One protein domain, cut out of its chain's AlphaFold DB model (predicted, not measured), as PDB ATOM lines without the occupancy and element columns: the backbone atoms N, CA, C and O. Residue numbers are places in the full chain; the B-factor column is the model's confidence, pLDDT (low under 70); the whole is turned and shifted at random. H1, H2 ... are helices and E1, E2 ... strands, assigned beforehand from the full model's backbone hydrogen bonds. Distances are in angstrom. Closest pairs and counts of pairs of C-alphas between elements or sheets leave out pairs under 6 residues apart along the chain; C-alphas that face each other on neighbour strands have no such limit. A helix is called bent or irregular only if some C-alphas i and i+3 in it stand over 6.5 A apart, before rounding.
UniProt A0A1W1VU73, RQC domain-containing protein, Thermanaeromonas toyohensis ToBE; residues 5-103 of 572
ATOM      1  N   GLY A   5      11.454 -33.296  58.577       87.62
ATOM      2  CA  GLY A   5      11.388 -32.218  59.568       87.62
ATOM      3  C   GLY A   5      10.849 -30.898  59.012       87.62
ATOM      4  O   GLY A   5      10.271 -30.124  59.766       87.62
ATOM      5  N   ASP A   6      10.924 -30.689  57.693       92.00
ATOM      6  CA  ASP A   6      10.468 -29.462  57.029       92.00
ATOM      7  C   ASP A   6       8.957 -29.446  56.743       92.00
ATOM      8  O   ASP A   6       8.427 -28.455  56.243       92.00
ATOM      9  N   SER A   7       8.227 -30.522  57.069       92.06
ATOM     10  CA  SER A   7       6.785 -30.628  56.791       92.06
ATOM     11  C   SER A   7       5.953 -29.444  57.327       92.06
ATOM     12  O   SER A   7       5.074 -28.991  56.596       92.06
ATOM     13  N   PRO A   8       6.195 -28.885  58.535       94.50
ATOM     14  CA  PRO A   8       5.489 -27.684  58.993       94.50
ATOM     15  C   PRO A   8       5.729 -26.459  58.096       94.50
ATOM     16  O   PRO A   8       4.775 -25.775  57.733       94.50
ATOM     17  N   ALA A   9       6.975 -26.224  57.674       92.44
ATOM     18  CA  ALA A   9       7.332 -25.100  56.808       92.44
ATOM     19  C   ALA A   9       6.768 -25.268  55.384       92.44
ATOM     20  O   ALA A   9       6.298 -24.308  54.776       92.44
ATOM     21  N   VAL A  10       6.724 -26.505  54.879       94.25
ATOM     22  CA  VAL A  10       6.067 -26.841  53.607       94.25
ATOM     23  C   VAL A  10       4.567 -26.535  53.659       94.25
ATOM     24  O   VAL A  10       4.039 -25.923  52.734       94.25
ATOM     25  N   ARG A  11       3.868 -26.904  54.741       96.00
ATOM     26  CA  ARG A  11       2.431 -26.603  54.911       96.00
ATOM     27  C   ARG A  11       2.156 -25.106  54.898       96.00
ATOM     28  O   ARG A  11       1.198 -24.664  54.268       96.00
ATOM     29  N   GLU A  12       3.019 -24.344  55.558       94.38
ATOM     30  CA  GLU A  12       2.933 -22.890  55.593       94.38
ATOM     31  C   GLU A  12       3.154 -22.266  54.206       94.38
ATOM     32  O   GLU A  12       2.407 -21.374  53.799       94.38
ATOM     33  N   ALA A  13       4.101 -22.791  53.421       94.62
ATOM     34  CA  ALA A  13       4.314 -22.366  52.038       94.62
ATOM     35  C   ALA A  13       3.062 -22.578  51.162       94.62
ATOM     36  O   ALA A  13       2.677 -21.680  50.412       94.62
ATOM     37  N   PHE A  14       2.385 -23.724  51.296       94.19
ATOM     38  CA  PHE A  14       1.130 -24.002  50.584       94.19
ATOM     39  C   PHE A  14      -0.032 -23.112  51.040       94.19
ATOM     40  O   PHE A  14      -0.793 -22.637  50.197       94.19
ATOM     41  N   ARG A  15      -0.159 -22.845  52.348       95.56
ATOM     42  CA  ARG A  15      -1.168 -21.916  52.887       95.56
ATOM     43  C   ARG A  15      -1.036 -20.536  52.243       95.56
ATOM     44  O   ARG A  15      -2.001 -20.012  51.693       95.56
ATOM     45  N   LEU A  16       0.177 -19.988  52.264       93.00
ATOM     46  CA  LEU A  16       0.481 -18.661  51.732       93.00
ATOM     47  C   LEU A  16       0.292 -18.575  50.214       93.00
ATOM     48  O   LEU A  16      -0.123 -17.536  49.704       93.00
ATOM     49  N   ALA A  17       0.582 -19.653  49.486       90.62
ATOM     50  CA  ALA A  17       0.361 -19.716  48.046       90.62
ATOM     51  C   ALA A  17      -1.131 -19.638  47.684       90.62
ATOM     52  O   ALA A  17      -1.506 -18.884  46.788       90.62
ATOM     53  N   LEU A  18      -1.992 -20.352  48.417       90.88
ATOM     54  CA  LEU A  18      -3.445 -20.304  48.208       90.88
ATOM     55  C   LEU A  18      -4.040 -18.935  48.550       90.88
ATOM     56  O   LEU A  18      -4.918 -18.452  47.836       90.88
ATOM     57  N   GLU A  19      -3.539 -18.294  49.608       90.19
ATOM     58  CA  GLU A  19      -3.936 -16.931  49.975       90.19
ATOM     59  C   GLU A  19      -3.553 -15.920  48.897       90.19
ATOM     60  O   GLU A  19      -4.395 -15.123  48.482       90.19
ATOM     61  N   ARG A  20      -2.320 -15.992  48.380       88.75
ATOM     62  CA  ARG A  20      -1.859 -15.129  47.280       88.75
ATOM     63  C   ARG A  20      -2.663 -15.323  45.999       88.75
ATOM     64  O   ARG A  20      -2.905 -14.355  45.290       88.75
ATOM     65  N   ALA A  21      -3.099 -16.547  45.725       82.81
ATOM     66  CA  ALA A  21      -3.943 -16.861  44.578       82.81
ATOM     67  C   ALA A  21      -5.431 -16.489  44.778       82.81
ATOM     68  O   ALA A  21      -6.236 -16.731  43.882       82.81
ATOM     69  N   GLY A  22      -5.814 -15.912  45.927       88.50
ATOM     70  CA  GLY A  22      -7.167 -15.407  46.186       88.50
ATOM     71  C   GLY A  22      -8.181 -16.444  46.687       88.50
ATOM     72  O   GLY A  22      -9.368 -16.141  46.758       88.50
ATOM     73  N   PHE A  23      -7.751 -17.655  47.060       84.31
ATOM     74  CA  PHE A  23      -8.654 -18.749  47.459       84.31
ATOM     75  C   PHE A  23      -8.935 -18.828  48.973       84.31
ATOM     76  O   PHE A  23      -9.697 -19.693  49.409       84.31
ATOM     77  N   GLY A  24      -8.359 -17.928  49.779       84.12
ATOM     78  CA  GLY A  24      -8.437 -17.956  51.245       84.12
ATOM     79  C   GLY A  24      -7.655 -19.121  51.882       84.12
ATOM     80  O   GLY A  24      -7.253 -20.060  51.186       84.12
ATOM     81  N   PRO A  25      -7.414 -19.094  53.208       84.06
ATOM     82  CA  PRO A  25      -6.671 -20.153  53.884       84.06
ATOM     83  C   PRO A  25      -7.390 -21.503  53.780       84.06
ATOM     84  O   PRO A  25      -8.598 -21.615  54.004       84.06
ATOM     85  N   ALA A  26      -6.637 -22.562  53.476       86.56
ATOM     86  CA  ALA A  26      -7.108 -23.928  53.688       86.56
ATOM     87  C   ALA A  26      -7.218 -24.218  55.196       86.56
ATOM     88  O   ALA A  26      -6.458 -23.670  55.998       86.56
ATOM     89  N   ARG A  27      -8.149 -25.099  55.591       88.19
ATOM     90  CA  ARG A  27      -8.305 -25.487  57.004       88.19
ATOM     91  C   ARG A  27      -6.992 -26.097  57.531       88.19
ATOM     92  O   ARG A  27      -6.366 -26.872  56.802       88.19
ATOM     93  N   PRO A  28      -6.584 -25.823  58.785       89.69
ATOM     94  CA  PRO A  28      -5.354 -26.387  59.355       89.69
ATOM     95  C   PRO A  28      -5.291 -27.921  59.276       89.69
ATOM     96  O   PRO A  28      -4.251 -28.496  58.955       89.69
ATOM     97  N   GLU A  29      -6.433 -28.580  59.487       89.12
ATOM     98  CA  GLU A  29      -6.595 -30.032  59.361       89.12
ATOM     99  C   GLU A  29      -6.292 -30.526  57.939       89.12
ATOM    100  O   GLU A  29      -5.595 -31.524  57.763       89.12
ATOM    101  N   SER A  30      -6.726 -29.791  56.913       90.75
ATOM    102  CA  SER A  30      -6.464 -30.119  55.510       90.75
ATOM    103  C   SER A  30      -4.988 -29.984  55.154       90.75
ATOM    104  O   SER A  30      -4.432 -30.847  54.480       90.75
ATOM    105  N   LEU A  31      -4.318 -28.936  55.641       92.69
ATOM    106  CA  LEU A  31      -2.883 -28.741  55.419       92.69
ATOM    107  C   LEU A  31      -2.042 -29.819  56.114       92.69
ATOM    108  O   LEU A  31      -0.995 -30.206  55.599       92.69
ATOM    109  N   SER A  32      -2.506 -30.374  57.239       92.19
ATOM    110  CA  SER A  32      -1.803 -31.450  57.957       92.19
ATOM    111  C   SER A  32      -1.591 -32.725  57.115       92.19
ATOM    112  O   SER A  32      -0.658 -33.498  57.375       92.19
ATOM    113  N   ARG A  33      -2.399 -32.905  56.059       94.31
ATOM    114  CA  ARG A  33      -2.300 -33.995  55.074       94.31
ATOM    115  C   ARG A  33      -1.072 -33.873  54.170       94.31
ATOM    116  O   ARG A  33      -0.642 -34.879  53.613       94.31
ATOM    117  N   ILE A  34      -0.485 -32.678  54.054       96.19
ATOM    118  CA  ILE A  34       0.742 -32.448  53.286       96.19
ATOM    119  C   ILE A  34       1.958 -32.844  54.131       96.19
ATOM    120  O   ILE A  34       2.101 -32.425  55.290       96.19
ATOM    121  N   ARG A  35       2.840 -33.664  53.552       96.00
ATOM    122  CA  ARG A  35       4.062 -34.171  54.200       96.00
ATOM    123  C   ARG A  35       5.219 -34.251  53.209       96.00
ATOM    124  O   ARG A  35       5.001 -34.410  52.011       96.00
ATOM    125  N   VAL A  36       6.448 -34.209  53.717       95.62
ATOM    126  CA  VAL A  36       7.645 -34.564  52.938       95.62
ATOM    127  C   VAL A  36       7.938 -36.054  53.130       95.62
ATOM    128  O   VAL A  36       8.049 -36.531  54.261       95.62
ATOM    129  N   SER A  37       8.039 -36.816  52.042       95.12
ATOM    130  CA  SER A  37       8.328 -38.254  52.079       95.12
ATOM    131  C   SER A  37       9.809 -38.537  52.377       95.12
ATOM    132  O   SER A  37      10.660 -37.650  52.322       95.12
ATOM    133  N   SER A  38      10.160 -39.799  52.658       90.00
ATOM    134  CA  SER A  38      11.569 -40.221  52.785       90.00
ATOM    135  C   SER A  38      12.379 -40.008  51.500       90.00
ATOM    136  O   SER A  38      13.584 -39.790  51.568       90.00
ATOM    137  N   GLN A  39      11.717 -40.018  50.342       92.00
ATOM    138  CA  GLN A  39      12.317 -39.735  49.037       92.00
ATOM    139  C   GLN A  39      12.388 -38.232  48.724       92.00
ATOM    140  O   GLN A  39      12.742 -37.863  47.608       92.00
ATOM    141  N   LYS A  40      12.083 -37.365  49.701       94.12
ATOM    142  CA  LYS A  40      12.071 -35.900  49.562       94.12
ATOM    143  C   LYS A  40      11.023 -35.379  48.567       94.12
ATOM    144  O   LYS A  40      11.154 -34.272  48.058       94.12
ATOM    145  N   ASN A  41       9.978 -36.166  48.303       94.06
ATOM    146  CA  ASN A  41       8.800 -35.707  47.566       94.06
ATOM    147  C   ASN A  41       7.847 -34.986  48.517       94.06
ATOM    148  O   ASN A  41       7.787 -35.324  49.700       94.06
ATOM    149  N   ILE A  42       7.038 -34.072  48.000       94.19
ATOM    150  CA  ILE A  42       5.883 -33.547  48.727       94.19
ATOM    151  C   ILE A  42       4.688 -34.420  48.368       94.19
ATOM    152  O   ILE A  42       4.386 -34.619  47.189       94.19
ATOM    153  N   VAL A  43       4.021 -34.959  49.379       94.50
ATOM    154  CA  VAL A  43       2.863 -35.839  49.221       94.50
ATOM    155  C   VAL A  43       1.645 -35.266  49.934       94.50
ATOM    156  O   VAL A  43       1.786 -34.563  50.937       94.50
ATOM    157  N   LEU A  44       0.461 -35.589  49.421       94.94
ATOM    158  CA  LEU A  44      -0.841 -35.306  50.024       94.94
ATOM    159  C   LEU A  44      -1.625 -36.619  50.067       94.94
ATOM    160  O   LEU A  44      -1.814 -37.249  49.028       94.94
ATOM    161  N   ASP A  45      -2.034 -37.050  51.264       92.31
ATOM    162  CA  ASP A  45      -2.647 -38.372  51.504       92.31
ATOM    163  C   ASP A  45      -1.822 -39.528  50.901       92.31
ATOM    164  O   ASP A  45      -2.344 -40.386  50.191       92.31
ATOM    165  N   ASP A  46      -0.502 -39.487  51.108       90.25
ATOM    166  CA  ASP A  46       0.487 -40.439  50.574       90.25
ATOM    167  C   ASP A  46       0.572 -40.519  49.033       90.25
ATOM    168  O   ASP A  46       1.352 -41.302  48.487       90.25
ATOM    169  N   LYS A  47      -0.153 -39.657  48.308       89.38
ATOM    170  CA  LYS A  47      -0.051 -39.500  46.852       89.38
ATOM    171  C   LYS A  47       0.920 -38.383  46.498       89.38
ATOM    172  O   LYS A  47       1.011 -37.373  47.195       89.38
ATOM    173  N   LEU A  48       1.646 -38.559  45.397       89.75
ATOM    174  CA  LEU A  48       2.620 -37.584  44.919       89.75
ATOM    175  C   LEU A  48       1.933 -36.256  44.572       89.75
ATOM    176  O   LEU A  48       1.088 -36.221  43.682       89.75
ATOM    177  N   LEU A  49       2.332 -35.182  45.258       90.62
ATOM    178  CA  LEU A  49       1.882 -33.821  44.971       90.62
ATOM    179  C   LEU A  49       2.980 -33.006  44.284       90.62
ATOM    180  O   LEU A  49       2.692 -32.332  43.310       90.62
ATOM    181  N   VAL A  50       4.233 -33.074  44.739       90.81
ATOM    182  CA  VAL A  50       5.382 -32.451  44.055       90.81
ATOM    183  C   VAL A  50       6.560 -33.418  44.088       90.81
ATOM    184  O   VAL A  50       6.993 -33.847  45.161       90.81
ATOM    185  N   GLY A  51       7.071 -33.782  42.913       91.12
ATOM    186  CA  GLY A  51       8.220 -34.678  42.783       91.12
ATOM    187  C   GLY A  51       9.548 -34.007  43.121       91.12
ATOM    188  O   GLY A  51       9.755 -32.834  42.820       91.12
ATOM    189  N   ARG A  52      10.482 -34.772  43.691       91.50
ATOM    190  CA  ARG A  52      11.857 -34.339  43.962       91.50
ATOM    191  C   ARG A  52      12.550 -33.799  42.710       91.50
ATOM    192  O   ARG A  52      13.197 -32.767  42.786       91.50
ATOM    193  N   GLU A  53      12.374 -34.459  41.567       83.06
ATOM    194  CA  GLU A  53      12.966 -34.032  40.290       83.06
ATOM    195  C   GLU A  53      12.472 -32.652  39.844       83.06
ATOM    196  O   GLU A  53      13.220 -31.886  39.243       83.06
ATOM    197  N   LEU A  54      11.211 -32.318  40.137       81.31
ATOM    198  CA  LEU A  54      10.674 -30.984  39.881       81.31
ATOM    199  C   LEU A  54      11.329 -29.956  40.810       81.31
ATOM    200  O   LEU A  54      11.784 -28.914  40.354       81.31
ATOM    201  N   LEU A  55      11.418 -30.270  42.106       87.62
ATOM    202  CA  LEU A  55      12.062 -29.396  43.089       87.62
ATOM    203  C   LEU A  55      13.526 -29.123  42.718       87.62
ATOM    204  O   LEU A  55      13.956 -27.978  42.759       87.62
ATOM    205  N   GLU A  56      14.274 -30.146  42.306       86.44
ATOM    206  CA  GLU A  56      15.670 -30.011  41.874       86.44
ATOM    207  C   GLU A  56      15.811 -29.148  40.615       86.44
ATOM    208  O   GLU A  56      16.630 -28.231  40.606       86.44
ATOM    209  N   ARG A  57      14.982 -29.379  39.586       80.19
ATOM    210  CA  ARG A  57      14.986 -28.574  38.351       80.19
ATOM    211  C   ARG A  57      14.639 -27.110  38.596       80.19
ATOM    212  O   ARG A  57      15.235 -26.232  37.984       80.19
ATOM    213  N   CYS A  58      13.728 -26.843  39.528       76.81
ATOM    214  CA  CYS A  58      13.361 -25.489  39.931       76.81
ATOM    215  C   CYS A  58      14.324 -24.868  40.962       76.81
ATOM    216  O   CYS A  58      14.043 -23.784  41.467       76.81
ATOM    217  N   GLY A  59      15.431 -25.535  41.316       88.75
ATOM    218  CA  GLY A  59      16.405 -25.020  42.286       88.75
ATOM    219  C   GLY A  59      15.895 -24.965  43.733       88.75
ATOM    220  O   GLY A  59      16.447 -24.250  44.569       88.75
ATOM    221  N   VAL A  60      14.846 -25.719  44.067       90.56
ATOM    222  CA  VAL A  60      14.207 -25.713  45.387       90.56
ATOM    223  C   VAL A  60      14.961 -26.614  46.366       90.56
ATOM    224  O   VAL A  60      14.736 -27.822  46.474       90.56
ATOM    225  N   GLY A  61      15.865 -25.998  47.129       89.31
ATOM    226  CA  GLY A  61      16.655 -26.661  48.169       89.31
ATOM    227  C   GLY A  61      16.118 -26.522  49.600       89.31
ATOM    228  O   GLY A  61      16.557 -27.284  50.469       89.31
ATOM    229  N   SER A  62      15.199 -25.585  49.846       93.69
ATOM    230  CA  SER A  62      14.716 -25.158  51.172       93.69
ATOM    231  C   SER A  62      13.210 -24.860  51.170       93.69
ATOM    232  O   SER A  62      12.578 -24.818  50.111       93.69
ATOM    233  N   ALA A  63      12.625 -24.649  52.355       90.88
ATOM    234  CA  ALA A  63      11.221 -24.256  52.484       90.88
ATOM    235  C   ALA A  63      10.952 -22.868  51.875       90.88
ATOM    236  O   ALA A  63       9.931 -22.679  51.216       90.88
ATOM    237  N   GLU A  64      11.893 -21.930  52.003       90.25
ATOM    238  CA  GLU A  64      11.855 -20.623  51.339       90.25
ATOM    239  C   GLU A  64      11.832 -20.757  49.815       90.25
ATOM    240  O   GLU A  64      10.988 -20.138  49.169       90.25
ATOM    241  N   GLY A  65      12.683 -21.614  49.239       90.19
ATOM    242  CA  GLY A  65      12.678 -21.866  47.794       90.19
ATOM    243  C   GLY A  65      11.359 -22.479  47.315       90.19
ATOM    244  O   GLY A  65      10.845 -22.119  46.258       90.19
ATOM    245  N   LEU A  66      10.751 -23.356  48.123       93.19
ATOM    246  CA  LEU A  66       9.435 -23.915  47.820       93.19
ATOM    247  C   LEU A  66       8.343 -22.844  47.890       93.19
ATOM    248  O   LEU A  66       7.453 -22.820  47.044       93.19
ATOM    249  N   ARG A  67       8.396 -21.959  48.890       91.94
ATOM    250  CA  ARG A  67       7.470 -20.830  49.030       91.94
ATOM    251  C   ARG A  67       7.571 -19.880  47.843       91.94
ATOM    252  O   ARG A  67       6.542 -19.406  47.367       91.94
ATOM    253  N   GLU A  68       8.781 -19.614  47.360       89.38
ATOM    254  CA  GLU A  68       8.988 -18.825  46.147       89.38
ATOM    255  C   GLU A  68       8.391 -19.528  44.923       89.38
ATOM    256  O   GLU A  68       7.601 -18.916  44.207       89.38
ATOM    257  N   LEU A  69       8.676 -20.818  44.722       88.19
ATOM    258  CA  LEU A  69       8.098 -21.596  43.623       88.19
ATOM    259  C   LEU A  69       6.562 -21.571  43.666       88.19
ATOM    260  O   LEU A  69       5.918 -21.201  42.688       88.19
ATOM    261  N   LEU A  70       5.967 -21.879  44.822       91.12
ATOM    262  CA  LEU A  70       4.515 -21.885  45.012       91.12
ATOM    263  C   LEU A  70       3.885 -20.497  44.879       91.12
ATOM    264  O   LEU A  70       2.705 -20.400  44.559       91.12
ATOM    265  N   SER A  71       4.641 -19.415  45.071       86.69
ATOM    266  CA  SER A  71       4.117 -18.070  44.819       86.69
ATOM    267  C   SER A  71       3.809 -17.796  43.346       86.69
ATOM    268  O   SER A  71       3.048 -16.879  43.056       86.69
ATOM    269  N   ARG A  72       4.361 -18.612  42.440       85.94
ATOM    270  CA  ARG A  72       4.126 -18.567  40.993       85.94
ATOM    271  C   ARG A  72       3.023 -19.539  40.547       85.94
ATOM    272  O   ARG A  72       2.776 -19.679  39.354       85.94
ATOM    273  N   LEU A  73       2.368 -20.229  41.489       84.88
ATOM    274  CA  LEU A  73       1.328 -21.214  41.192       84.88
ATOM    275  C   LEU A  73       0.170 -20.555  40.424       84.88
ATOM    276  O   LEU A  73      -0.449 -19.601  40.895       84.88
ATOM    277  N   ALA A  74      -0.129 -21.083  39.240       79.44
ATOM    278  CA  ALA A  74      -1.160 -20.579  38.352       79.44
ATOM    279  C   ALA A  74      -2.545 -20.627  39.030       79.44
ATOM    280  O   ALA A  74      -2.837 -21.582  39.761       79.44
ATOM    281  N   PRO A  75      -3.451 -19.667  38.748       79.81
ATOM    282  CA  PRO A  75      -4.757 -19.600  39.410       79.81
ATOM    283  C   PRO A  75      -5.592 -20.882  39.280       79.81
ATOM    284  O   PRO A  75      -6.280 -21.280  40.216       79.81
ATOM    285  N   THR A  76      -5.508 -21.572  38.141       76.69
ATOM    286  CA  THR A  76      -6.209 -22.842  37.894       76.69
ATOM    287  C   THR A  76      -5.670 -23.985  38.754       76.69
ATOM    288  O   THR A  76      -6.457 -24.762  39.305       76.69
ATOM    289  N   ALA A  77      -4.347 -24.071  38.912       80.50
ATOM    290  CA  ALA A  77      -3.695 -25.054  39.769       80.50
ATOM    291  C   ALA A  77      -3.986 -24.770  41.251       80.50
ATOM    292  O   ALA A  77      -4.324 -25.689  42.000       80.50
ATOM    293  N   ALA A  78      -3.969 -23.498  41.657       86.81
ATOM    294  CA  ALA A  78      -4.361 -23.072  42.998       86.81
ATOM    295  C   ALA A  78      -5.835 -23.405  43.310       86.81
ATOM    296  O   ALA A  78      -6.127 -23.972  44.365       86.81
ATOM    297  N   ALA A  79      -6.757 -23.156  42.369       83.00
ATOM    298  CA  ALA A  79      -8.174 -23.504  42.505       83.00
ATOM    299  C   ALA A  79      -8.394 -25.015  42.665       83.00
ATOM    300  O   ALA A  79      -9.220 -25.469  43.461       83.00
ATOM    301  N   TRP A  80      -7.679 -25.821  41.876       89.38
ATOM    302  CA  TRP A  80      -7.718 -27.276  41.993       89.38
ATOM    303  C   TRP A  80      -7.184 -27.735  43.351       89.38
ATOM    304  O   TRP A  80      -7.865 -28.490  44.047       89.38
ATOM    305  N   LEU A  81      -6.023 -27.228  43.759       89.56
ATOM    306  CA  LEU A  81      -5.402 -27.597  45.022       89.56
ATOM    307  C   LEU A  81      -6.297 -27.241  46.216       89.56
ATOM    308  O   LEU A  81      -6.450 -28.053  47.129       89.56
ATOM    309  N   LYS A  82      -6.959 -26.076  46.179       91.94
ATOM    310  CA  LYS A  82      -7.946 -25.681  47.192       91.94
ATOM    311  C   LYS A  82      -9.083 -26.694  47.297       91.94
ATOM    312  O   LYS A  82      -9.400 -27.131  48.399       91.94
ATOM    313  N   ARG A  83      -9.651 -27.128  46.165       90.25
ATOM    314  CA  ARG A  83     -10.721 -28.143  46.143       90.25
ATOM    315  C   ARG A  83     -10.271 -29.485  46.722       90.25
ATOM    316  O   ARG A  83     -11.035 -30.110  47.449       90.25
ATOM    317  N   VAL A  84      -9.047 -29.926  46.421       89.81
ATOM    318  CA  VAL A  84      -8.484 -31.176  46.972       89.81
ATOM    319  C   VAL A  84      -8.300 -31.089  48.487       89.81
ATOM    320  O   VAL A  84      -8.571 -32.058  49.199       89.81
ATOM    321  N   LEU A  85      -7.850 -29.933  48.982       92.69
ATOM    322  CA  LEU A  85      -7.634 -29.699  50.407       92.69
ATOM    323  C   LEU A  85      -8.948 -29.546  51.180       92.69
ATOM    324  O   LEU A  85      -9.054 -30.068  52.287       92.69
ATOM    325  N   ASP A  86      -9.950 -28.877  50.616       92.44
ATOM    326  CA  ASP A  86     -11.258 -28.713  51.262       92.44
ATOM    327  C   ASP A  86     -12.099 -29.999  51.251       92.44
ATOM    328  O   ASP A  86     -12.937 -30.189  52.131       92.44
ATOM    329  N   GLY A  87     -11.881 -30.877  50.268       89.75
ATOM    330  CA  GLY A  87     -12.542 -32.177  50.177       89.75
ATOM    331  C   GLY A  87     -11.996 -33.204  51.173       89.75
ATOM    332  O   GLY A  87     -10.831 -33.148  51.588       89.75
ATOM    333  N   ALA A  88     -12.828 -34.190  51.516       88.81
ATOM    334  CA  ALA A  88     -12.402 -35.342  52.308       88.81
ATOM    335  C   ALA A  88     -11.303 -36.143  51.570       88.81
ATOM    336  O   ALA A  88     -11.278 -36.148  50.332       88.81
ATOM    337  N   PRO A  89     -10.399 -36.844  52.285       90.81
ATOM    338  CA  PRO A  89      -9.390 -37.697  51.656       90.81
ATOM    339  C   PRO A  89     -10.008 -38.647  50.621       90.81
ATOM    340  O   PRO A  89     -10.952 -39.377  50.912       90.81
ATOM    341  N   GLY A  90      -9.495 -38.611  49.389       85.06
ATOM    342  CA  GLY A  90      -9.985 -39.436  48.277       85.06
ATOM    343  C   GLY A  90     -11.204 -38.899  47.512       85.06
ATOM    344  O   GLY A  90     -11.496 -39.434  46.446       85.06
ATOM    345  N   GLN A  91     -11.869 -37.834  47.976       87.06
ATOM    346  CA  GLN A  91     -13.028 -37.242  47.285       87.06
ATOM    347  C   GLN A  91     -12.649 -36.588  45.948       87.06
ATOM    348  O   GLN A  91     -13.402 -36.656  44.979       87.06
ATOM    349  N   VAL A  92     -11.471 -35.963  45.886       84.12
ATOM    350  CA  VAL A  92     -10.889 -35.402  44.660       84.12
ATOM    351  C   VAL A  92      -9.537 -36.070  44.431       84.12
ATOM    352  O   VAL A  92      -8.728 -36.186  45.353       84.12
ATOM    353  N   ALA A  93      -9.286 -36.540  43.207       78.94
ATOM    354  CA  ALA A  93      -8.028 -37.196  42.870       78.94
ATOM    355  C   ALA A  93      -6.840 -36.225  43.006       78.94
ATOM    356  O   ALA A  93      -6.854 -35.128  42.447       78.94
ATOM    357  N   VAL A  94      -5.806 -36.657  43.733       83.56
ATOM    358  CA  VAL A  94      -4.529 -35.943  43.855       83.56
ATOM    359  C   VAL A  94      -3.720 -36.178  42.583       83.56
ATOM    360  O   VAL A  94      -3.446 -37.327  42.236       83.56
ATOM    361  N   MET A  95      -3.351 -35.098  41.903       77.06
ATOM    362  CA  MET A  95      -2.502 -35.095  40.718       77.06
ATOM    363  C   MET A  95      -1.186 -34.388  41.071       77.06
ATOM    364  O   MET A  95      -1.219 -33.395  41.797       77.06
ATOM    365  N   PRO A  96      -0.030 -34.880  40.607       84.75
ATOM    366  CA  PRO A  96       1.234 -34.202  40.853       84.75
ATOM    367  C   PRO A  96       1.284 -32.862  40.107       84.75
ATOM    368  O   PRO A  96       0.966 -32.798  38.920       84.75
ATOM    369  N   LEU A  97       1.712 -31.811  40.806       81.44
ATOM    370  CA  LEU A  97       2.085 -30.525  40.229       81.44
ATOM    371  C   LEU A  97       3.360 -30.677  39.394       81.44
ATOM    372  O   LEU A  97       4.266 -31.452  39.721       81.44
ATOM    373  N   THR A  98       3.430 -29.893  38.331       76.62
ATOM    374  CA  THR A  98       4.494 -29.856  37.326       76.62
ATOM    375  C   THR A  98       5.001 -28.424  37.150       76.62
ATOM    376  O   THR A  98       4.382 -27.491  37.650       76.62
ATOM    377  N   GLU A  99       6.099 -28.218  36.411       64.62
ATOM    378  CA  GLU A  99       6.654 -26.876  36.122       64.62
ATOM    379  C   GLU A  99       5.598 -25.913  35.556       64.62
ATOM    380  O   GLU A  99       5.610 -24.719  35.840       64.62
ATOM    381  N   LEU A 100       4.632 -26.443  34.808       54.06
ATOM    382  CA  LEU A 100       3.618 -25.661  34.104       54.06
ATOM    383  C   LEU A 100       2.487 -25.173  34.994       54.06
ATOM    384  O   LEU A 100       1.860 -24.162  34.683       54.06
ATOM    385  N   ASP A 101       2.305 -25.804  36.149       72.69
ATOM    386  CA  ASP A 101       1.433 -25.284  37.194       72.69
ATOM    387  C   ASP A 101       2.018 -24.016  37.840       72.69
ATOM    388  O   ASP A 101       1.290 -23.320  38.539       72.69
ATOM    389  N   PHE A 102       3.289 -23.677  37.582       72.12
ATOM    390  CA  PHE A 102       3.985 -22.491  38.103       72.12
ATOM    391  C   PHE A 102       4.316 -21.439  37.036       72.12
ATOM    392  O   PHE A 102       4.913 -20.412  37.351       72.12
ATOM    393  N   LEU A 103       3.970 -21.686  35.770       54.75
ATOM    394  CA  LEU A 103       4.384 -20.833  34.653       54.75
ATOM    395  C   LEU A 103       3.420 -19.693  34.326       54.75
ATOM    396  O   LEU A 103       3.632 -19.053  33.311       54.75
TER     397      LEU A 103
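This is residues 5 to 103 of the 572 residues of the protein "RQC domain-containing protein" of Thermanaeromonas toyohensis ToBE (UniProt A0A1W1VU73). A compact, rounded cluster of short helices has a small three-strand sheet at one side, and the first half of H1 packs on that sheet. H4 is side by side with H1, H5 meets the last residues of H1 at a steep angle, and after H5 a long stretch without a named element, residues 87 to 98, runs past E3 to the short H6. The printed part has 99 residues, with six named helices and three named strands in the order H1 H2 E1 E2 E3 H3 H4 H5 H6. The sheet has the order E1 E2 E3, all antiparallel, and the class is mostly helix. The radius of gyration of the C-alphas is 12.0 A, and the spans are 30 by 27 by 21 A.

H1, residues 5 to 20, is the hub, touching three other helices. It only just touches H2, residues 28 to 31, with 3 pairs of C-alphas within 8 A, the closest those of Arg 11 and Leu 31, 5.8 A. E1, residues 34 to 36, E2, residues 42 to 44, and E3, residues 47 to 50, form a meander, each strand the antiparallel neighbour of the one before; both pairs are hairpins. N 35 and O 43 are 3.0 A apart, N 42 and O 50 2.8 A, both within hydrogen-bond range. H1 is on the sheet, two layers with a helix on one face; the closest C-alphas of H1 and E1 are those of Ser 7 and Arg 35, 5.2 A. H3, residues 52 to 57, is close but not clearly touching H4, residues 63 to 71, at Leu 55 and Leu 66, C-alphas 7.7 A apart. H4 touches H1 at a shallow tilt of 23 degrees, the same way, closest at the C-alphas of Ala 13 and Arg 67, 4.6 A. H5, residues 75 to 86, only just touches H1 with 3 pairs of C-alphas within 8 A, the closest those of Leu 18 and Ala 78, 6.0 A, at a steep tilt of 58 degrees, opposite ways. H5 also only just touches H2 with 3 such pairs, closest at Ser 30 and Leu 85, C-alphas 5.3 A apart. H6, residues 99 to 102, is close but not clearly touching H5, with the C-alphas of Ala 77 and Asp 101 5.7 A apart. Every O i to N i+4 pair is within hydrogen-bond range in H3, H4 and H5, and 11 of 12 are in H1; H2 and H6 are too short for such a pair.

H1 begins at C-alpha 5, (11.388, -32.218, 59.568), and measures 24.9 A; it is irregular, with C-alphas 5 and 8 7.5 A apart. E3 measures 9.3 A, H4 12.1 A and H5 16.3 A, and H6 ends at C-alpha 102, (3.985, -22.491, 38.103).

The C-alphas of Gly 59 and Gln 91 are the two farthest apart, 32.3 A. The printed part has no cut; the link H5 to H6, 12 residues, is long. The mean pLDDT of the printed part is 87.7, and residues 99, 100 and 103 are under 70.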